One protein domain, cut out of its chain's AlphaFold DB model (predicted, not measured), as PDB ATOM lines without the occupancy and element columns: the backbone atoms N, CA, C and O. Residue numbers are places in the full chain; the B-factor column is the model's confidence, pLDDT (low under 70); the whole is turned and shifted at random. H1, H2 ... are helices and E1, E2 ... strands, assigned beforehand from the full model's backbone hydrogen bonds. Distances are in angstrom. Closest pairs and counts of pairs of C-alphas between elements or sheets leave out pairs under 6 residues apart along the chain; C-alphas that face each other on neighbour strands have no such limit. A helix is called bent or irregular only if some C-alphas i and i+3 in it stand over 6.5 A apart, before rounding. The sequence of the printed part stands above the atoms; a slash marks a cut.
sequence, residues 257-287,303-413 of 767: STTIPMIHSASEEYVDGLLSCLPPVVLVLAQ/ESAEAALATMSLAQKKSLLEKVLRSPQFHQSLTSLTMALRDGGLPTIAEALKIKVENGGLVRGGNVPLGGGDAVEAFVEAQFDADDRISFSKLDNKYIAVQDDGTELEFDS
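AT A GLANCE: This is residues 257 to 287 and 303 to 413 of the 767 residues of the protein "Putative nuclear mrna splicing factor-associated protein" of Togninia minima (strain UCR-PA7) (UniProt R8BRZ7). The model is an open C of two helical lobes and a small sheet: H1 to H5 cluster as one lobe, the long arm H6a runs across to a second lobe of H6b, H7 and H8, and a three-stranded sheet follows beyond the end of H8. Residues 327 to 336 stand free in the bridge between the lobes, of which 328 to 336 belong to H6. The printed part has 142 residues, with eight named helices, H1 to H8, followed by strands E1, E2 and E3. The class is mostly helix, and the sheet is an antiparallel meander, E1 E2 E3, each strand the antiparallel neighbour of the one before. The whole is only just loose, close to compact, with a radius of gyration of the C-alphas of 17.7 A and spans of 51 by 36 by 30 A.

IN THESE COORDINATES: H1, residues 257 to 265, begins at C-alpha 257 (-0.316, -33.547, -26.281). H2 is residues 268 to 276, H3 280 to 287, H4 303 to 309, and H5 314 to 325, 16.6 A long. H6, residues 328 to 353, was assigned as one helix by its hydrogen bonds but is bent, with C-alphas 343 and 346 8.3 A apart. Its arms are H6a, residues 328 to 343, 22.5 A long from C-alpha 328 (-3.005, -22.392, -15.402), and H6b, residues 346 to 353. H7 is residues 358 to 361 and H8 373 to 384, 16.8 A long. E1 is residues 390 to 393, E2 398 to 402, and E3 408 to 412, ending at C-alpha 412 (-9.780, -34.611, -43.070).

HOW THE PARTS SIT: H5 touches H1 at a shallow tilt of 16 degrees, opposite ways, closest at the C-alphas of Ile 260 and Glu 322, 6.2 A. H5 touches H2 at Glu 268 and Leu 314, C-alphas 6.6 A apart. H3 touches H4, with C-alphas of Pro 280 and Ala 305 at 5.1 A. Residues 338 to 342 of H6a touch H8, closest at the C-alphas of Arg 342 and Ala 375, 5.9 A. H7 touches H6b, with C-alphas of Pro 347 and Gly 361 at 4.8 A. H8 is not on the sheet, but only just, with 4 pairs of C-alphas within 10 A. In the hairpin E1 and E2, N 391 and O 400 are 2.8 A apart, within hydrogen-bond range; in the hairpin E2 and E3, N 401 and O 409 are 2.8 A apart. Every O i to N i+4 pair is within range in H2, H3, H4, H5, H6a, H6b and H8; H1 has 4 of 5, and H7 is too short for such a pair.

THE WHOLE: The C-alphas farthest apart, of Thr 311 and Gly 365, are 51.1 A apart. Residues 288 to 302 are not printed, and C-alphas 287 and 303 are 13.8 A apart across the cut. The link from H7 to H8 is long, with 11 residues. Mean pLDDT of the printed part is 75.6; 32 residues are under 70, among them 383 to 399 and 401 to 408.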
ATOM      1  N   SER A 257      -0.823 -32.333 -25.628       76.94
ATOM      2  CA  SER A 257      -0.316 -33.547 -26.281       76.94
ATOM      3  C   SER A 257       0.062 -33.346 -27.757       76.94
ATOM      4  O   SER A 257       0.914 -34.071 -28.266       76.94
ATOM      5  N   THR A 258      -0.539 -32.365 -28.443       81.31
ATOM      6  CA  THR A 258      -0.342 -32.109 -29.883       81.31
ATOM      7  C   THR A 258       0.367 -30.782 -30.146       81.31
ATOM      8  O   THR A 258       1.282 -30.716 -30.969       81.31
ATOM      9  N   THR A 259       0.010 -29.735 -29.400       82.12
ATOM     10  CA  THR A 259       0.580 -28.386 -29.551       82.12
ATOM     11  C   THR A 259       2.058 -28.315 -29.155       82.12
ATOM     12  O   THR A 259       2.843 -27.656 -29.839       82.12
ATOM     13  N   ILE A 260       2.476 -29.032 -28.106       85.12
ATOM     14  CA  ILE A 260       3.870 -29.022 -27.639       85.12
ATOM     15  C   ILE A 260       4.813 -29.724 -28.644       85.12
ATOM     16  O   ILE A 260       5.798 -29.099 -29.045       85.12
ATOM     17  N   PRO A 261       4.521 -30.942 -29.156       83.50
ATOM     18  CA  PRO A 261       5.283 -31.527 -30.266       83.50
ATOM     19  C   PRO A 261       5.353 -30.637 -31.512       83.50
ATOM     20  O   PRO A 261       6.427 -30.512 -32.103       83.50
ATOM     21  N   MET A 262       4.252 -29.963 -31.876       85.12
ATOM     22  CA  MET A 262       4.230 -29.028 -33.006       85.12
ATOM     23  C   MET A 262       5.244 -27.889 -32.807       85.12
ATOM     24  O   MET A 262       6.099 -27.676 -33.668       85.12
ATOM     25  N   ILE A 263       5.256 -27.245 -31.636       85.19
ATOM     26  CA  ILE A 263       6.224 -26.186 -31.297       85.19
ATOM     27  C   ILE A 263       7.667 -26.705 -31.288       85.19
ATOM     28  O   ILE A 263       8.570 -26.007 -31.756       85.19
ATOM     29  N   HIS A 264       7.918 -27.938 -30.832       84.06
ATOM     30  CA  HIS A 264       9.251 -28.535 -30.953       84.06
ATOM     31  C   HIS A 264       9.688 -28.669 -32.423       84.06
ATOM     32  O   HIS A 264      10.840 -28.351 -32.726       84.06
ATOM     33  N   SER A 265       8.783 -29.021 -33.344       82.62
ATOM     34  CA  SER A 265       9.067 -29.110 -34.789       82.62
ATOM     35  C   SER A 265       9.084 -27.777 -35.561       82.62
ATOM     36  O   SER A 265       9.690 -27.716 -36.626       82.62
ATOM     37  N   ALA A 266       8.471 -26.709 -35.039       83.69
ATOM     38  CA  ALA A 266       8.248 -25.454 -35.768       83.69
ATOM     39  C   ALA A 266       9.527 -24.680 -36.173       83.69
ATOM     40  O   ALA A 266      10.577 -24.801 -35.531       83.69
ATOM     41  N   SER A 267       9.421 -23.838 -37.207       85.06
ATOM     42  CA  SER A 267      10.475 -22.909 -37.652       85.06
ATOM     43  C   SER A 267      10.692 -21.748 -36.669       85.06
ATOM     44  O   SER A 267       9.845 -21.476 -35.815       85.06
ATOM     45  N   GLU A 268      11.831 -21.051 -36.770       82.56
ATOM     46  CA  GLU A 268      12.125 -19.904 -35.893       82.56
ATOM     47  C   GLU A 268      11.153 -18.741 -36.125       82.56
ATOM     48  O   GLU A 268      10.600 -18.212 -35.169       82.56
ATOM     49  N   GLU A 269      10.868 -18.417 -37.387       83.56
ATOM     50  CA  GLU A 269       9.961 -17.329 -37.782       83.56
ATOM     51  C   GLU A 269       8.531 -17.542 -37.253       83.56
ATOM     52  O   GLU A 269       7.895 -16.604 -36.774       83.56
ATOM     53  N   TYR A 270       8.039 -18.787 -37.259       82.69
ATOM     54  CA  TYR A 270       6.731 -19.133 -36.694       82.69
ATOM     55  C   TYR A 270       6.719 -19.048 -35.160       82.69
ATOM     56  O   TYR A 270       5.756 -18.561 -34.566       82.69
ATOM     57  N   VAL A 271       7.802 -19.483 -34.506       85.75
ATOM     58  CA  VAL A 271       7.968 -19.359 -33.049       85.75
ATOM     59  C   VAL A 271       8.032 -17.891 -32.623       85.75
ATOM     60  O   VAL A 271       7.360 -17.521 -31.664       85.75
ATOM     61  N   ASP A 272       8.762 -17.043 -33.347       84.44
ATOM     62  CA  ASP A 272       8.839 -15.604 -33.073       84.44
ATOM     63  C   ASP A 272       7.504 -14.895 -33.345       84.44
ATOM     64  O   ASP A 272       7.094 -14.038 -32.561       84.44
ATOM     65  N   GLY A 273       6.766 -15.322 -34.377       83.62
ATOM     66  CA  GLY A 273       5.384 -14.906 -34.613       83.62
ATOM     67  C   GLY A 273       4.478 -15.195 -33.411       83.62
ATOM     68  O   GLY A 273       3.857 -14.274 -32.884       83.62
ATOM     69  N   LEU A 274       4.460 -16.438 -32.911       83.75
ATOM     70  CA  LEU A 274       3.688 -16.814 -31.716       83.75
ATOM     71  C   LEU A 274       4.125 -16.056 -30.454       83.75
ATOM     72  O   LEU A 274       3.287 -15.683 -29.632       83.75
ATOM     73  N   LEU A 275       5.427 -15.812 -30.290       84.06
ATOM     74  CA  LEU A 275       5.961 -15.056 -29.159       84.06
ATOM     75  C   LEU A 275       5.572 -13.573 -29.206       84.06
ATOM     76  O   LEU A 275       5.325 -12.992 -28.151       84.06
ATOM     77  N   SER A 276       5.441 -12.974 -30.395       83.12
ATOM     78  CA  SER A 276       4.974 -11.585 -30.548       83.12
ATOM     79  C   SER A 276       3.537 -11.358 -30.048       83.12
ATOM     80  O   SER A 276       3.163 -10.233 -29.725       83.12
ATOM     81  N   CYS A 277       2.739 -12.425 -29.925       82.31
ATOM     82  CA  CYS A 277       1.388 -12.382 -29.363       82.31
ATOM     83  C   CYS A 277       1.352 -12.417 -27.821       82.31
ATOM     84  O   CYS A 277       0.270 -12.323 -27.238       82.31
ATOM     85  N   LEU A 278       2.495 -12.579 -27.142       83.44
ATOM     86  CA  LEU A 278       2.562 -12.626 -25.678       83.44
ATOM     87  C   LEU A 278       2.720 -11.227 -25.055       83.44
ATOM     88  O   LEU A 278       3.348 -10.351 -25.649       83.44
ATOM     89  N   PRO A 279       2.220 -10.996 -23.823       82.69
ATOM     90  CA  PRO A 279       2.424  -9.725 -23.133       82.69
ATOM     91  C   PRO A 279       3.922  -9.419 -22.930       82.69
ATOM     92  O   PRO A 279       4.634 -10.294 -22.426       82.69
ATOM     93  N   PRO A 280       4.400  -8.183 -23.199       77.88
ATOM     94  CA  PRO A 280       5.808  -7.785 -23.046       77.88
ATOM     95  C   PRO A 280       6.457  -8.187 -21.713       77.88
ATOM     96  O   PRO A 280       7.609  -8.615 -21.682       77.88
ATOM     97  N   VAL A 281       5.682  -8.134 -20.622       78.56
ATOM     98  CA  VAL A 281       6.070  -8.580 -19.271       78.56
ATOM     99  C   VAL A 281       6.666  -9.998 -19.278       78.56
ATOM    100  O   VAL A 281       7.698 -10.242 -18.662       78.56
ATOM    101  N   VAL A 282       6.031 -10.934 -19.991       79.81
ATOM    102  CA  VAL A 282       6.402 -12.359 -20.006       79.81
ATOM    103  C   VAL A 282       7.735 -12.572 -20.726       79.81
ATOM    104  O   VAL A 282       8.546 -13.391 -20.295       79.81
ATOM    105  N   LEU A 283       7.978 -11.810 -21.793       77.81
ATOM    106  CA  LEU A 283       9.191 -11.896 -22.607       77.81
ATOM    107  C   LEU A 283      10.403 -11.306 -21.870       77.81
ATOM    108  O   LEU A 283      11.465 -11.929 -21.833       77.81
ATOM    109  N   VAL A 284      10.229 -10.157 -21.210       76.50
ATOM    110  CA  VAL A 284      11.292  -9.504 -20.425       76.50
ATOM    111  C   VAL A 284      11.688 -10.338 -19.200       76.50
ATOM    112  O   VAL A 284      12.879 -10.517 -18.950       76.50
ATOM    113  N   LEU A 285      10.723 -10.915 -18.468       73.88
ATOM    114  CA  LEU A 285      11.010 -11.802 -17.328       73.88
ATOM    115  C   LEU A 285      11.789 -13.061 -17.746       73.88
ATOM    116  O   LEU A 285      12.672 -13.528 -17.028       73.88
ATOM    117  N   ALA A 286      11.494 -13.611 -18.924       71.06
ATOM    118  CA  ALA A 286      12.118 -14.838 -19.411       71.06
ATOM    119  C   ALA A 286      13.583 -14.686 -19.836       71.06
ATOM    120  O   ALA A 286      14.339 -15.659 -19.791       71.06
ATOM    121  N   GLN A 287      13.982 -13.479 -20.238       68.06
ATOM    122  CA  GLN A 287      15.354 -13.157 -20.623       68.06
ATOM    123  C   GLN A 287      16.323 -13.228 -19.427       68.06
ATOM    124  O   GLN A 287      17.495 -13.559 -19.602       68.06
ATOM    125  N   GLU A 303       9.612  -2.126 -27.280       73.88
ATOM    126  CA  GLU A 303      11.034  -2.132 -27.636       73.88
ATOM    127  C   GLU A 303      11.871  -3.065 -26.736       73.88
ATOM    128  O   GLU A 303      12.827  -3.681 -27.212       73.88
ATOM    129  N   SER A 304      11.523  -3.218 -25.448       72.81
ATOM    130  CA  SER A 304      12.240  -4.139 -24.553       72.81
ATOM    131  C   SER A 304      11.828  -5.600 -24.755       72.81
ATOM    132  O   SER A 304      12.672  -6.487 -24.620       72.81
ATOM    133  N   ALA A 305      10.584  -5.862 -25.168       72.75
ATOM    134  CA  ALA A 305      10.154  -7.188 -25.606       72.75
ATOM    135  C   ALA A 305      10.834  -7.612 -26.919       72.75
ATOM    136  O   ALA A 305      11.344  -8.728 -27.007       72.75
ATOM    137  N   GLU A 306      10.925  -6.721 -27.906       76.69
ATOM    138  CA  GLU A 306      11.641  -6.970 -29.168       76.69
ATOM    139  C   GLU A 306      13.137  -7.252 -28.921       76.69
ATOM    140  O   GLU A 306      13.696  -8.204 -29.473       76.69
ATOM    141  N   ALA A 307      13.778  -6.504 -28.013       77.44
ATOM    142  CA  ALA A 307      15.157  -6.761 -27.590       77.44
ATOM    143  C   ALA A 307      15.330  -8.096 -26.829       77.44
ATOM    144  O   ALA A 307      16.355  -8.771 -26.985       77.44
ATOM    145  N   ALA A 308      14.341  -8.513 -26.030       74.06
ATOM    146  CA  ALA A 308      14.340  -9.825 -25.384       74.06
ATOM    147  C   ALA A 308      14.245 -10.958 -26.426       74.06
ATOM    148  O   ALA A 308      15.082 -11.863 -26.426       74.06
ATOM    149  N   LEU A 309      13.310 -10.868 -27.379       76.38
ATOM    150  CA  LEU A 309      13.151 -11.854 -28.460       76.38
ATOM    151  C   LEU A 309      14.419 -12.001 -29.313       76.38
ATOM    152  O   LEU A 309      14.837 -13.122 -29.601       76.38
ATOM    153  N   ALA A 310      15.075 -10.887 -29.648       78.62
ATOM    154  CA  ALA A 310      16.313 -10.873 -30.428       78.62
ATOM    155  C   ALA A 310      17.546 -11.441 -29.688       78.62
ATOM    156  O   ALA A 310      18.588 -11.648 -30.313       78.62
ATOM    157  N   THR A 311      17.462 -11.685 -28.374       78.94
ATOM    158  CA  THR A 311      18.574 -12.223 -27.561       78.94
ATOM    159  C   THR A 311      18.325 -13.630 -27.010       78.94
ATOM    160  O   THR A 311      19.279 -14.297 -26.608       78.94
ATOM    161  N   MET A 312      17.082 -14.121 -27.018       78.06
ATOM    162  CA  MET A 312      16.756 -15.498 -26.637       78.06
ATOM    163  C   MET A 312      17.100 -16.492 -27.755       78.06
ATOM    164  O   MET A 312      16.751 -16.293 -28.914       78.06
ATOM    165  N   SER A 313      17.727 -17.618 -27.409       86.12
ATOM    166  CA  SER A 313      17.951 -18.713 -28.365       86.12
ATOM    167  C   SER A 313      16.655 -19.465 -28.693       86.12
ATOM    168  O   SER A 313      15.763 -19.573 -27.850       86.12
ATOM    169  N   LEU A 314      16.580 -20.090 -29.874       82.19
ATOM    170  CA  LEU A 314      15.451 -20.929 -30.308       82.19
ATOM    171  C   LEU A 314      15.019 -21.989 -29.274       82.19
ATOM    172  O   LEU A 314      13.829 -22.269 -29.132       82.19
ATOM    173  N   ALA A 315      15.957 -22.548 -28.502       83.12
ATOM    174  CA  ALA A 315      15.640 -23.485 -27.423       83.12
ATOM    175  C   ALA A 315      14.920 -22.808 -26.238       83.12
ATOM    176  O   ALA A 315      13.953 -23.356 -25.708       83.12
ATOM    177  N   GLN A 316      15.343 -21.599 -25.849       83.94
ATOM    178  CA  GLN A 316      14.680 -20.803 -24.807       83.94
ATOM    179  C   GLN A 316      13.312 -20.295 -25.283       83.94
ATOM    180  O   GLN A 316      12.339 -20.401 -24.540       83.94
ATOM    181  N   LYS A 317      13.225 -19.820 -26.533       86.00
ATOM    182  CA  LYS A 317      11.985 -19.415 -27.213       86.00
ATOM    183  C   LYS A 317      10.928 -20.533 -27.168       86.00
ATOM    184  O   LYS A 317       9.822 -20.326 -26.671       86.00
ATOM    185  N   LYS A 318      11.293 -21.755 -27.584       88.06
ATOM    186  CA  LYS A 318      10.401 -22.932 -27.543       88.06
ATOM    187  C   LYS A 318      10.047 -23.369 -26.116       88.06
ATOM    188  O   LYS A 318       8.881 -23.640 -25.847       88.06
ATOM    189  N   SER A 319      11.008 -23.374 -25.185       86.12
ATOM    190  CA  SER A 319      10.742 -23.707 -23.773       86.12
ATOM    191  C   SER A 319       9.828 -22.684 -23.080       86.12
ATOM    192  O   SER A 319       9.074 -23.046 -22.177       86.12
ATOM    193  N   LEU A 320       9.837 -21.415 -23.505       85.56
ATOM    194  CA  LEU A 320       8.876 -20.429 -23.015       85.56
ATOM    195  C   LEU A 320       7.457 -20.726 -23.502       85.56
ATOM    196  O   LEU A 320       6.549 -20.773 -22.676       85.56
ATOM    197  N   LEU A 321       7.260 -20.978 -24.801       86.00
ATOM    198  CA  LEU A 321       5.945 -21.360 -25.326       86.00
ATOM    199  C   LEU A 321       5.412 -22.629 -24.637       86.00
ATOM    200  O   LEU A 321       4.248 -22.673 -24.254       86.00
ATOM    201  N   GLU A 322       6.273 -23.617 -24.377       88.06
ATOM    202  CA  GLU A 322       5.935 -24.823 -23.607       88.06
ATOM    203  C   GLU A 322       5.462 -24.499 -22.172       88.06
ATOM    204  O   GLU A 322       4.471 -25.060 -21.700       88.06
ATOM    205  N   LYS A 323       6.125 -23.563 -21.476       86.25
ATOM    206  CA  LYS A 323       5.715 -23.095 -20.138       86.25
ATOM    207  C   LYS A 323       4.410 -22.294 -20.166       86.25
ATOM    208  O   LYS A 323       3.598 -22.449 -19.258       86.25
ATOM    209  N   VAL A 324       4.189 -21.469 -21.192       87.50
ATOM    210  CA  VAL A 324       2.947 -20.696 -21.367       87.50
ATOM    211  C   VAL A 324       1.773 -21.625 -21.681       87.50
ATOM    212  O   VAL A 324       0.737 -21.519 -21.031       87.50
ATOM    213  N   LEU A 325       1.939 -22.605 -22.573       86.12
ATOM    214  CA  LEU A 325       0.897 -23.596 -22.862       86.12
ATOM    215  C   LEU A 325       0.592 -24.531 -21.683       86.12
ATOM    216  O   LEU A 325      -0.502 -25.075 -21.624       86.12
ATOM    217  N   ARG A 326       1.507 -24.701 -20.720       86.00
ATOM    218  CA  ARG A 326       1.227 -25.397 -19.447       86.00
ATOM    219  C   ARG A 326       0.772 -24.465 -18.312       86.00
ATOM    220  O   ARG A 326       0.536 -24.942 -17.204       86.00
ATOM    221  N   SER A 327       0.629 -23.158 -18.547       87.81
ATOM    222  CA  SER A 327       0.219 -22.195 -17.516       87.81
ATOM    223  C   SER A 327      -1.268 -22.351 -17.150       87.81
ATOM    224  O   SER A 327      -2.129 -22.273 -18.034       87.81
ATOM    225  N   PRO A 328      -1.616 -22.477 -15.853       81.31
ATOM    226  CA  PRO A 328      -3.005 -22.392 -15.402       81.31
ATOM    227  C   PRO A 328      -3.655 -21.038 -15.722       81.31
ATOM    228  O   PRO A 328      -4.837 -20.988 -16.047       81.31
ATOM    229  N   GLN A 329      -2.887 -19.945 -15.684       84.88
ATOM    230  CA  GLN A 329      -3.370 -18.593 -15.978       84.88
ATOM    231  C   GLN A 329      -3.777 -18.439 -17.454       84.88
ATOM    232  O   GLN A 329      -4.774 -17.781 -17.747       84.88
ATOM    233  N   PHE A 330      -3.059 -19.090 -18.376       85.38
ATOM    234  CA  PHE A 330      -3.414 -19.134 -19.799       85.38
ATOM    235  C   PHE A 330      -4.706 -19.936 -20.052       85.38
ATOM    236  O   PHE A 330      -5.594 -19.488 -20.773       85.38
ATOM    237  N   HIS A 331      -4.882 -21.078 -19.381       84.44
ATOM    238  CA  HIS A 331      -6.140 -21.835 -19.449       84.44
ATOM    239  C   HIS A 331      -7.322 -21.060 -18.844       84.44
ATOM    240  O   HIS A 331      -8.431 -21.095 -19.381       84.44
ATOM    241  N   GLN A 332      -7.099 -20.321 -17.753       86.62
ATOM    242  CA  GLN A 332      -8.113 -19.460 -17.139       86.62
ATOM    243  C   GLN A 332      -8.535 -18.312 -18.068       86.62
ATOM    244  O   GLN A 332      -9.733 -18.050 -18.188       86.62
ATOM    245  N   SER A 333      -7.599 -17.659 -18.772       86.00
ATOM    246  CA  SER A 333      -7.949 -16.599 -19.727       86.00
ATOM    247  C   SER A 333      -8.680 -17.138 -20.963       86.00
ATOM    248  O   SER A 333      -9.673 -16.538 -21.369       86.00
ATOM    249  N   LEU A 334      -8.288 -18.303 -21.497       84.06
ATOM    250  CA  LEU A 334      -9.019 -18.988 -22.576       84.06
ATOM    251  C   LEU A 334     -10.430 -19.425 -22.161       84.06
ATOM    252  O   LEU A 334     -11.375 -19.297 -22.942       84.06
ATOM    253  N   THR A 335     -10.600 -19.903 -20.926       84.44
ATOM    254  CA  THR A 335     -11.918 -20.262 -20.376       84.44
ATOM    255  C   THR A 335     -12.800 -19.018 -20.240       84.44
ATOM    256  O   THR A 335     -13.948 -19.027 -20.678       84.44
ATOM    257  N   SER A 336     -12.247 -17.922 -19.708       88.81
ATOM    258  CA  SER A 336     -12.930 -16.626 -19.597       88.81
ATOM    259  C   SER A 336     -13.354 -16.081 -20.968       88.81
ATOM    260  O   SER A 336     -14.514 -15.719 -21.159       88.81
ATOM    261  N   LEU A 337     -12.454 -16.126 -21.959       85.38
ATOM    262  CA  LEU A 337     -12.738 -15.750 -23.346       85.38
ATOM    263  C   LEU A 337     -13.843 -16.620 -23.964       85.38
ATOM    264  O   LEU A 337     -14.749 -16.095 -24.603       85.38
ATOM    265  N   THR A 338     -13.809 -17.937 -23.732       84.75
ATOM    266  CA  THR A 338     -14.841 -18.870 -24.217       84.75
ATOM    267  C   THR A 338     -16.226 -18.499 -23.679       84.75
ATOM    268  O   THR A 338     -17.196 -18.512 -24.437       84.75
ATOM    269  N   MET A 339     -16.339 -18.140 -22.395       84.75
ATOM    270  CA  MET A 339     -17.623 -17.725 -21.815       84.75
ATOM    271  C   MET A 339     -18.051 -16.342 -22.318       84.75
ATOM    272  O   MET A 339     -19.184 -16.195 -22.757       84.75
ATOM    273  N   ALA A 340     -17.136 -15.371 -22.399       85.25
ATOM    274  CA  ALA A 340     -17.435 -14.047 -22.951       85.25
ATOM    275  C   ALA A 340     -17.927 -14.095 -24.415       85.25
ATOM    276  O   ALA A 340     -18.791 -13.308 -24.799       85.25
ATOM    277  N   LEU A 341     -17.424 -15.035 -25.226       83.44
ATOM    278  CA  LEU A 341     -17.943 -15.308 -26.572       83.44
ATOM    279  C   LEU A 341     -19.354 -15.923 -26.526       83.44
ATOM    280  O   LEU A 341     -20.249 -15.436 -27.217       83.44
ATOM    281  N   ARG A 342     -19.575 -16.945 -25.685       83.88
ATOM    282  CA  ARG A 342     -20.886 -17.608 -25.510       83.88
ATOM    283  C   ARG A 342     -21.974 -16.659 -24.991       83.88
ATOM    284  O   ARG A 342     -23.118 -16.778 -25.426       83.88
ATOM    285  N   ASP A 343     -21.615 -15.702 -24.140       83.19
ATOM    286  CA  ASP A 343     -22.515 -14.699 -23.552       83.19
ATOM    287  C   ASP A 343     -22.858 -13.535 -24.513       83.19
ATOM    288  O   ASP A 343     -23.572 -12.602 -24.140       83.19
ATOM    289  N   GLY A 344     -22.379 -13.572 -25.763       82.81
ATOM    290  CA  GLY A 344     -22.700 -12.581 -26.798       82.81
ATOM    291  C   GLY A 344     -21.652 -11.484 -27.010       82.81
ATOM    292  O   GLY A 344     -21.913 -10.519 -27.727       82.81
ATOM    293  N   GLY A 345     -20.455 -11.614 -26.430       83.94
ATOM    294  CA  GLY A 345     -19.340 -10.673 -26.607       83.94
ATOM    295  C   GLY A 345     -18.634 -10.746 -27.967       83.94
ATOM    296  O   GLY A 345     -17.696  -9.986 -28.205       83.94
ATOM    297  N   LEU A 346     -19.062 -11.636 -28.871       84.62
ATOM    298  CA  LEU A 346     -18.423 -11.865 -30.171       84.62
ATOM    299  C   LEU A 346     -18.170 -10.580 -30.993       84.62
ATOM    300  O   LEU A 346     -17.034 -10.422 -31.439       84.62
ATOM    301  N   PRO A 347     -19.117  -9.631 -31.166       82.19
ATOM    302  CA  PRO A 347     -18.865  -8.428 -31.969       82.19
ATOM    303  C   PRO A 347     -17.752  -7.530 -31.409       82.19
ATOM    304  O   PRO A 347     -16.909  -7.048 -32.162       82.19
ATOM    305  N   THR A 348     -17.718  -7.318 -30.089       82.81
ATOM    306  CA  THR A 348     -16.737  -6.423 -29.449       82.81
ATOM    307  C   THR A 348     -15.359  -7.069 -29.338       82.81
ATOM    308  O   THR A 348     -14.349  -6.387 -29.499       82.81
ATOM    309  N   ILE A 349     -15.304  -8.387 -29.123       83.81
ATOM    310  CA  ILE A 349     -14.059  -9.167 -29.149       83.81
ATOM    311  C   ILE A 349     -13.483  -9.197 -30.574       83.81
ATOM    312  O   ILE A 349     -12.286  -8.967 -30.752       83.81
ATOM    313  N   ALA A 350     -14.324  -9.403 -31.593       82.44
ATOM    314  CA  ALA A 350     -13.916  -9.374 -32.995       82.44
ATOM    315  C   ALA A 350     -13.383  -7.998 -33.424       82.44
ATOM    316  O   ALA A 350     -12.331  -7.928 -34.055       82.44
ATOM    317  N   GLU A 351     -14.049  -6.902 -33.041       82.06
ATOM    318  CA  GLU A 351     -13.576  -5.538 -33.319       82.06
ATOM    319  C   GLU A 351     -12.233  -5.247 -32.626       82.06
ATOM    320  O   GLU A 351     -11.303  -4.748 -33.266       82.06
ATOM    321  N   ALA A 352     -12.086  -5.621 -31.348       82.00
ATOM    322  CA  ALA A 352     -10.854  -5.415 -30.584       82.00
ATOM    323  C   ALA A 352      -9.655  -6.198 -31.152       82.00
ATOM    324  O   ALA A 352      -8.546  -5.664 -31.225       82.00
ATOM    325  N   LEU A 353      -9.880  -7.442 -31.591       77.88
ATOM    326  CA  LEU A 353      -8.866  -8.300 -32.219       77.88
ATOM    327  C   LEU A 353      -8.724  -8.069 -33.738       77.88
ATOM    328  O   LEU A 353      -7.814  -8.615 -34.355       77.88
ATOM    329  N   LYS A 354      -9.580  -7.225 -34.338       76.25
ATOM    330  CA  LYS A 354      -9.656  -6.910 -35.782       76.25
ATOM    331  C   LYS A 354      -9.982  -8.115 -36.686       76.25
ATOM    332  O   LYS A 354      -9.635  -8.113 -37.868       76.25
ATOM    333  N   ILE A 355     -10.675  -9.117 -36.147       78.31
ATOM    334  CA  ILE A 355     -11.062 -10.357 -36.838       78.31
ATOM    335  C   ILE A 355     -12.353 -10.122 -37.643       78.31
ATOM    336  O   ILE A 355     -13.313  -9.530 -37.147       78.31
ATOM    337  N   LYS A 356     -12.403 -10.586 -38.900       73.00
ATOM    338  CA  LYS A 356     -13.554 -10.392 -39.804       73.00
ATOM    339  C   LYS A 356     -14.589 -11.514 -39.671       73.00
ATOM    340  O   LYS A 356     -14.683 -12.385 -40.525       73.00
ATOM    341  N   VAL A 357     -15.396 -11.461 -38.615       79.38
ATOM    342  CA  VAL A 357     -16.463 -12.448 -38.361       79.38
ATOM    343  C   VAL A 357     -17.653 -12.283 -39.319       79.38
ATOM    344  O   VAL A 357     -18.055 -11.154 -39.623       79.38
ATOM    345  N   GLU A 358     -18.259 -13.395 -39.772       71.19
ATOM    346  CA  GLU A 358     -19.465 -13.351 -40.616       71.19
ATOM    347  C   GLU A 358     -20.582 -12.550 -39.922       71.19
ATOM    348  O   GLU A 358     -20.795 -12.643 -38.711       71.19
ATOM    349  N   ASN A 359     -21.285 -11.713 -40.690       70.00
ATOM    350  CA  ASN A 359     -22.323 -10.794 -40.201       70.00
ATOM    351  C   ASN A 359     -21.870  -9.855 -39.054       70.00
ATOM    352  O   ASN A 359     -22.714  -9.261 -38.388       70.00
ATOM    353  N   GLY A 360     -20.560  -9.702 -38.810       71.50
ATOM    354  CA  GLY A 360     -20.028  -8.914 -37.691       71.50
ATOM    355  C   GLY A 360     -20.297  -9.529 -36.312       71.50
ATOM    356  O   GLY A 360     -20.364  -8.799 -35.327       71.50
ATOM    357  N   GLY A 361     -20.506 -10.849 -36.235       71.25
ATOM    358  CA  GLY A 361     -20.862 -11.531 -34.985       71.25
ATOM    359  C   GLY A 361     -22.318 -11.330 -34.548       71.25
ATOM    360  O   GLY A 361     -22.633 -11.501 -33.372       71.25
ATOM    361  N   LEU A 362     -23.207 -10.954 -35.473       77.75
ATOM    362  CA  LEU A 362     -24.645 -10.767 -35.247       77.75
ATOM    363  C   LEU A 362     -25.456 -11.900 -35.897       77.75
ATOM    364  O   LEU A 362     -25.075 -12.445 -36.934       77.75
ATOM    365  N   VAL A 363     -26.614 -12.228 -35.317       77.25
ATOM    366  CA  VAL A 363     -27.558 -13.208 -35.873       77.25
ATOM    367  C   VAL A 363     -28.017 -12.762 -37.263       77.25
ATOM    368  O   VAL A 363     -28.475 -11.635 -37.452       77.25
ATOM    369  N   ARG A 364     -27.937 -13.665 -38.245       69.56
ATOM    370  CA  ARG A 364     -28.227 -13.399 -39.662       69.56
ATOM    371  C   ARG A 364     -29.624 -12.791 -39.873       69.56
ATOM    372  O   ARG A 364     -30.628 -13.498 -39.881       69.56
ATOM    373  N   GLY A 365     -29.669 -11.476 -40.101       63.00
ATOM    374  CA  GLY A 365     -30.904 -10.709 -40.313       63.00
ATOM    375  C   GLY A 365     -31.492 -10.026 -39.068       63.00
ATOM    376  O   GLY A 365     -32.608  -9.519 -39.147       63.00
ATOM    377  N   GLY A 366     -30.771  -9.982 -37.941       67.06
ATOM    378  CA  GLY A 366     -31.185  -9.285 -36.720       67.06
ATOM    379  C   GLY A 366     -30.052  -8.498 -36.048       67.06
ATOM    380  O   GLY A 366     -28.875  -8.722 -36.306       67.06
ATOM    381  N   ASN A 367     -30.414  -7.588 -35.138       69.12
ATOM    382  CA  ASN A 367     -29.465  -6.761 -34.373       69.12
ATOM    383  C   ASN A 367     -29.064  -7.409 -33.027       69.12
ATOM    384  O   ASN A 367     -28.777  -6.704 -32.062       69.12
ATOM    385  N   VAL A 368     -29.117  -8.738 -32.932       77.56
ATOM    386  CA  VAL A 368     -28.805  -9.504 -31.714       77.56
ATOM    387  C   VAL A 368     -27.438 -10.166 -31.911       77.56
ATOM    388  O   VAL A 368     -27.230 -10.732 -32.987       77.56
ATOM    389  N   PRO A 369     -26.501 -10.110 -30.945       75.38
ATOM    390  CA  PRO A 369     -25.227 -10.817 -31.058       75.38
ATOM    391  C   PRO A 369     -25.429 -12.334 -31.156       75.38
ATOM    392  O   PRO A 369     -26.375 -12.886 -30.589       75.38
ATOM    393  N   LEU A 370     -24.524 -13.006 -31.866       79.62
ATOM    394  CA  LEU A 370     -24.385 -14.458 -31.806       79.62
ATOM    395  C   LEU A 370     -23.961 -14.854 -30.384       79.62
ATOM    396  O   LEU A 370     -23.086 -14.213 -29.805       79.62
ATOM    397  N   GLY A 371     -24.561 -15.912 -29.842       78.19
ATOM    398  CA  GLY A 371     -24.241 -16.471 -28.526       78.19
ATOM    399  C   GLY A 371     -24.261 -18.002 -28.552       78.19
ATOM    400  O   GLY A 371     -24.518 -18.609 -29.591       78.19
ATOM    401  N   GLY A 372     -23.992 -18.636 -27.412       81.00
ATOM    402  CA  GLY A 372     -23.822 -20.089 -27.333       81.00
ATOM    403  C   GLY A 372     -22.570 -20.577 -28.076       81.00
ATOM    404  O   GLY A 372     -21.638 -19.809 -28.315       81.00
ATOM    405  N   GLY A 373     -22.511 -21.867 -28.422       75.75
ATOM    406  CA  GLY A 373     -21.351 -22.419 -29.130       75.75
ATOM    407  C   GLY A 373     -21.217 -21.929 -30.573       75.75
ATOM    408  O   GLY A 373     -20.090 -21.795 -31.038       75.75
ATOM    409  N   ASP A 374     -22.319 -21.551 -31.228       78.75
ATOM    410  CA  ASP A 374     -22.324 -20.938 -32.567       78.75
ATOM    411  C   ASP A 374     -21.446 -19.666 -32.610       78.75
ATOM    412  O   ASP A 374     -20.794 -19.381 -33.612       78.75
ATOM    413  N   ALA A 375     -21.365 -18.916 -31.501       81.12
ATOM    414  CA  ALA A 375     -20.491 -17.746 -31.377       81.12
ATOM    415  C   ALA A 375     -18.997 -18.093 -31.267       81.12
ATOM    416  O   ALA A 375     -18.149 -17.310 -31.692       81.12
ATOM    417  N   VAL A 376     -18.667 -19.257 -30.702       79.88
ATOM    418  CA  VAL A 376     -17.285 -19.756 -30.607       79.88
ATOM    419  C   VAL A 376     -16.858 -20.380 -31.937       79.88
ATOM    420  O   VAL A 376     -15.737 -20.154 -32.381       79.88
ATOM    421  N   GLU A 377     -17.770 -21.080 -32.611       82.06
ATOM    422  CA  GLU A 377     -17.595 -21.587 -33.976       82.06
ATOM    423  C   GLU A 377     -17.297 -20.435 -34.947       82.06
ATOM    424  O   GLU A 377     -16.226 -20.405 -35.546       82.06
ATOM    425  N   ALA A 378     -18.161 -19.412 -34.996       80.88
ATOM    426  CA  ALA A 378     -17.976 -18.243 -35.859       80.88
ATOM    427  C   ALA A 378     -16.715 -17.418 -35.526       80.88
ATOM    428  O   ALA A 378     -16.143 -16.795 -36.418       80.88
ATOM    429  N   PHE A 379     -16.260 -17.404 -34.266       81.50
ATOM    430  CA  PHE A 379     -14.983 -16.787 -33.883       81.50
ATOM    431  C   PHE A 379     -13.782 -17.544 -34.466       81.50
ATOM    432  O   PHE A 379     -12.851 -16.931 -34.986       81.50
ATOM    433  N   VAL A 380     -13.814 -18.876 -34.383       79.88
ATOM    434  CA  VAL A 380     -12.741 -19.762 -34.849       79.88
ATOM    435  C   VAL A 380     -12.694 -19.812 -36.379       79.88
ATOM    436  O   VAL A 380     -11.624 -19.635 -36.958       79.88
ATOM    437  N   GLU A 381     -13.838 -19.971 -37.050       77.19
ATOM    438  CA  GLU A 381     -13.927 -19.968 -38.518       77.19
ATOM    439  C   GLU A 381     -13.445 -18.636 -39.114       77.19
ATOM    440  O   GLU A 381     -12.666 -18.639 -40.063       77.19
ATOM    441  N   ALA A 382     -13.794 -17.499 -38.504       71.62
ATOM    442  CA  ALA A 382     -13.353 -16.175 -38.951       71.62
ATOM    443  C   ALA A 382     -11.845 -15.907 -38.799       71.62
ATOM    444  O   ALA A 382     -11.326 -14.977 -39.421       71.62
ATOM    445  N   GLN A 383     -11.150 -16.688 -37.968       65.06
ATOM    446  CA  GLN A 383      -9.692 -16.654 -37.862       65.06
ATOM    447  C   GLN A 383      -9.026 -17.570 -38.905       65.06
ATOM    448  O   GLN A 383      -7.921 -17.263 -39.347       65.06
ATOM    449  N   PHE A 384      -9.693 -18.652 -39.329       62.41
ATOM    450  CA  PHE A 384      -9.239 -19.506 -40.433       62.41
ATOM    451  C   PHE A 384      -9.448 -18.843 -41.804       62.41
ATOM    452  O   PHE A 384      -8.509 -18.807 -42.591       62.41
ATOM    453  N   ASP A 385     -10.607 -18.219 -42.045       54.75
ATOM    454  CA  ASP A 385     -10.921 -17.428 -43.255       54.75
ATOM    455  C   ASP A 385     -10.049 -16.149 -43.408       54.75
ATOM    456  O   ASP A 385     -10.226 -15.373 -44.351       54.75
ATOM    457  N   ALA A 386      -9.126 -15.899 -42.469       53.22
ATOM    458  CA  ALA A 386      -8.209 -14.758 -42.449       53.22
ATOM    459  C   ALA A 386      -6.725 -15.124 -42.683       53.22
ATOM    460  O   ALA A 386      -5.903 -14.211 -42.777       53.22
ATOM    461  N   ASP A 387      -6.368 -16.411 -42.781       50.31
ATOM    462  CA  ASP A 387      -5.043 -16.852 -43.239       50.31
ATOM    463  C   ASP A 387      -5.130 -17.156 -44.743       50.31
ATOM    464  O   ASP A 387      -5.768 -18.130 -45.133       50.31
ATOM    465  N   ASP A 388      -4.494 -16.336 -45.593       53.12
ATOM    466  CA  ASP A 388      -4.541 -16.465 -47.065       53.12
ATOM    467  C   ASP A 388      -4.068 -17.845 -47.586       53.12
ATOM    468  O   ASP A 388      -4.287 -18.176 -48.753       53.12
ATOM    469  N   ARG A 389      -3.428 -18.665 -46.739       50.19
ATOM    470  CA  ARG A 389      -3.029 -20.043 -47.058       50.19
ATOM    471  C   ARG A 389      -4.155 -21.058 -46.900       50.19
ATOM    472  O   ARG A 389      -4.052 -22.135 -47.478       50.19
ATOM    473  N   ILE A 390      -5.199 -20.765 -46.123       55.53
ATOM    474  CA  ILE A 390      -6.297 -21.692 -45.822       55.53
ATOM    475  C   ILE A 390      -7.551 -21.256 -46.581       55.53
ATOM    476  O   ILE A 390      -8.136 -20.211 -46.320       55.53
ATOM    477  N   SER A 391      -8.002 -22.092 -47.514       49.00
ATOM    478  CA  SER A 391      -9.178 -21.837 -48.347       49.00
ATOM    479  C   SER A 391     -10.234 -22.930 -48.178       49.00
ATOM    480  O   SER A 391      -9.920 -24.115 -48.093       49.00
ATOM    481  N   PHE A 392     -11.513 -22.555 -48.120       54.19
ATOM    482  CA  PHE A 392     -12.611 -23.520 -48.026       54.19
ATOM    483  C   PHE A 392     -13.203 -23.820 -49.412       54.19
ATOM    484  O   PHE A 392     -13.885 -22.972 -50.004       54.19
ATOM    485  N   SER A 393     -12.990 -25.037 -49.930       53.00
ATOM    486  CA  SER A 393     -13.635 -25.483 -51.171       53.00
ATOM    487  C   SER A 393     -15.132 -25.661 -50.941       53.00
ATOM    488  O   SER A 393     -15.583 -26.597 -50.282       53.00
ATOM    489  N   LYS A 394     -15.928 -24.781 -51.554       47.06
ATOM    490  CA  LYS A 394     -17.402 -24.836 -51.537       47.06
ATOM    491  C   LYS A 394     -17.982 -25.870 -52.514       47.06
ATOM    492  O   LYS A 394     -19.201 -26.005 -52.582       47.06
ATOM    493  N   LEU A 395     -17.132 -26.569 -53.270       41.41
ATOM    494  CA  LEU A 395     -17.510 -27.703 -54.123       41.41
ATOM    495  C   LEU A 395     -17.434 -29.017 -53.338       41.41
ATOM    496  O   LEU A 395     -18.390 -29.790 -53.345       41.41
ATOM    497  N   ASP A 396     -16.329 -29.220 -52.622       46.38
ATOM    498  CA  ASP A 396     -16.019 -30.465 -51.903       46.38
ATOM    499  C   ASP A 396     -16.401 -30.401 -50.415       46.38
ATOM    500  O   ASP A 396     -16.490 -31.426 -49.742       46.38
ATOM    501  N   ASN A 397     -16.670 -29.186 -49.925       55.69
ATOM    502  CA  ASN A 397     -17.064 -28.840 -48.560       55.69
ATOM    503  C   ASN A 397     -15.979 -29.167 -47.510       55.69
ATOM    504  O   ASN A 397     -16.266 -29.746 -46.457       55.69
ATOM    505  N   LYS A 398     -14.727 -28.792 -47.824       68.44
ATOM    506  CA  LYS A 398     -13.507 -29.047 -47.033       68.44
ATOM    507  C   LYS A 398     -12.574 -27.833 -47.016       68.44
ATOM    508  O   LYS A 398     -12.616 -27.008 -47.926       68.44
ATOM    509  N   TYR A 399     -11.690 -27.772 -46.022       67.75
ATOM    510  CA  TYR A 399     -10.582 -26.812 -45.978       67.75
ATOM    511  C   TYR A 399      -9.350 -27.364 -46.706       67.75
ATOM    512  O   TYR A 399      -9.039 -28.550 -46.580       67.75
ATOM    513  N   ILE A 400      -8.650 -26.493 -47.429       70.88
ATOM    514  CA  ILE A 400      -7.409 -26.753 -48.164       70.88
ATOM    515  C   ILE A 400      -6.369 -25.726 -47.700       70.88
ATOM    516  O   ILE A 400      -6.616 -24.526 -47.805       70.88
ATOM    517  N   ALA A 401      -5.231 -26.182 -47.176       67.56
ATOM    518  CA  ALA A 401      -4.119 -25.345 -46.738       67.56
ATOM    519  C   ALA A 401      -2.940 -25.472 -47.708       67.56
ATOM    520  O   ALA A 401      -2.422 -26.569 -47.902       67.56
ATOM    521  N   VAL A 402      -2.492 -24.358 -48.277       64.75
ATOM    522  CA  VAL A 402      -1.305 -24.291 -49.138       64.75
ATOM    523  C   VAL A 402      -0.093 -23.948 -48.270       64.75
ATOM    524  O   VAL A 402      -0.058 -22.892 -47.640       64.75
ATOM    525  N   GLN A 403       0.892 -24.841 -48.194       60.62
ATOM    526  CA  GLN A 403       2.134 -24.574 -47.466       60.62
ATOM    527  C   GLN A 403       3.031 -23.586 -48.222       60.62
ATOM    528  O   GLN A 403       2.905 -23.400 -49.432       60.62
ATOM    529  N   ASP A 404       3.972 -22.967 -47.505       45.44
ATOM    530  CA  ASP A 404       4.848 -21.920 -48.048       45.44
ATOM    531  C   ASP A 404       5.831 -22.445 -49.135       45.44
ATOM    532  O   ASP A 404       6.505 -21.657 -49.799       45.44
ATOM    533  N   ASP A 405       5.899 -23.769 -49.344       50.50
ATOM    534  CA  ASP A 405       6.621 -24.439 -50.440       50.50
ATOM    535  C   ASP A 405       5.757 -24.731 -51.689       50.50
ATOM    536  O   ASP A 405       6.287 -25.160 -52.715       50.50
ATOM    537  N   GLY A 406       4.450 -24.456 -51.623       49.62
ATOM    538  CA  GLY A 406       3.466 -24.725 -52.674       49.62
ATOM    539  C   GLY A 406       2.690 -26.039 -52.521       49.62
ATOM    540  O   GLY A 406       1.847 -26.324 -53.367       49.62
ATOM    541  N   THR A 407       2.935 -26.835 -51.474       61.91
ATOM    542  CA  THR A 407       2.212 -28.096 -51.238       61.91
ATOM    543  C   THR A 407       0.787 -27.835 -50.743       61.91
ATOM    544  O   THR A 407       0.597 -27.278 -49.660       61.91
ATOM    545  N   GLU A 408      -0.229 -28.280 -51.487       65.75
ATOM    546  CA  GLU A 408      -1.630 -28.207 -51.053       65.75
ATOM    547  C   GLU A 408      -2.004 -29.395 -50.145       65.75
ATOM    548  O   GLU A 408      -1.699 -30.554 -50.439       65.75
ATOM    549  N   LEU A 409      -2.678 -29.120 -49.024       70.38
ATOM    550  CA  LEU A 409      -3.114 -30.111 -48.040       70.38
ATOM    551  C   LEU A 409      -4.627 -30.023 -47.802       70.38
ATOM    552  O   LEU A 409      -5.138 -28.965 -47.453       70.38
ATOM    553  N   GLU A 410      -5.344 -31.139 -47.870       72.94
ATOM    554  CA  GLU A 410      -6.762 -31.236 -47.512       72.94
ATOM    555  C   GLU A 410      -6.939 -31.533 -46.009       72.94
ATOM    556  O   GLU A 410      -6.236 -32.384 -45.457       72.94
ATOM    557  N   PHE A 411      -7.890 -30.883 -45.327       63.44
ATOM    558  CA  PHE A 411      -8.237 -31.220 -43.939       63.44
ATOM    559  C   PHE A 411      -9.288 -32.335 -43.854       63.44
ATOM    560  O   PHE A 411     -10.482 -32.114 -44.087       63.44
ATOM    561  N   ASP A 412      -8.869 -33.521 -43.414       71.00
ATOM    562  CA  ASP A 412      -9.780 -34.611 -43.070       71.00
ATOM    563  C   ASP A 412     -10.368 -34.376 -41.668       71.00
ATOM    564  O   ASP A 412      -9.733 -34.625 -40.636       71.00
ATOM    565  N   SER A 413     -11.623 -33.925 -41.635       46.41
ATOM    566  CA  SER A 413     -12.384 -33.664 -40.405       46.41
ATOM    567  C   SER A 413     -12.717 -34.921 -39.588       46.41
ATOM    568  O   SER A 413     -13.061 -34.810 -38.409       46.41
TER     569      SER A 413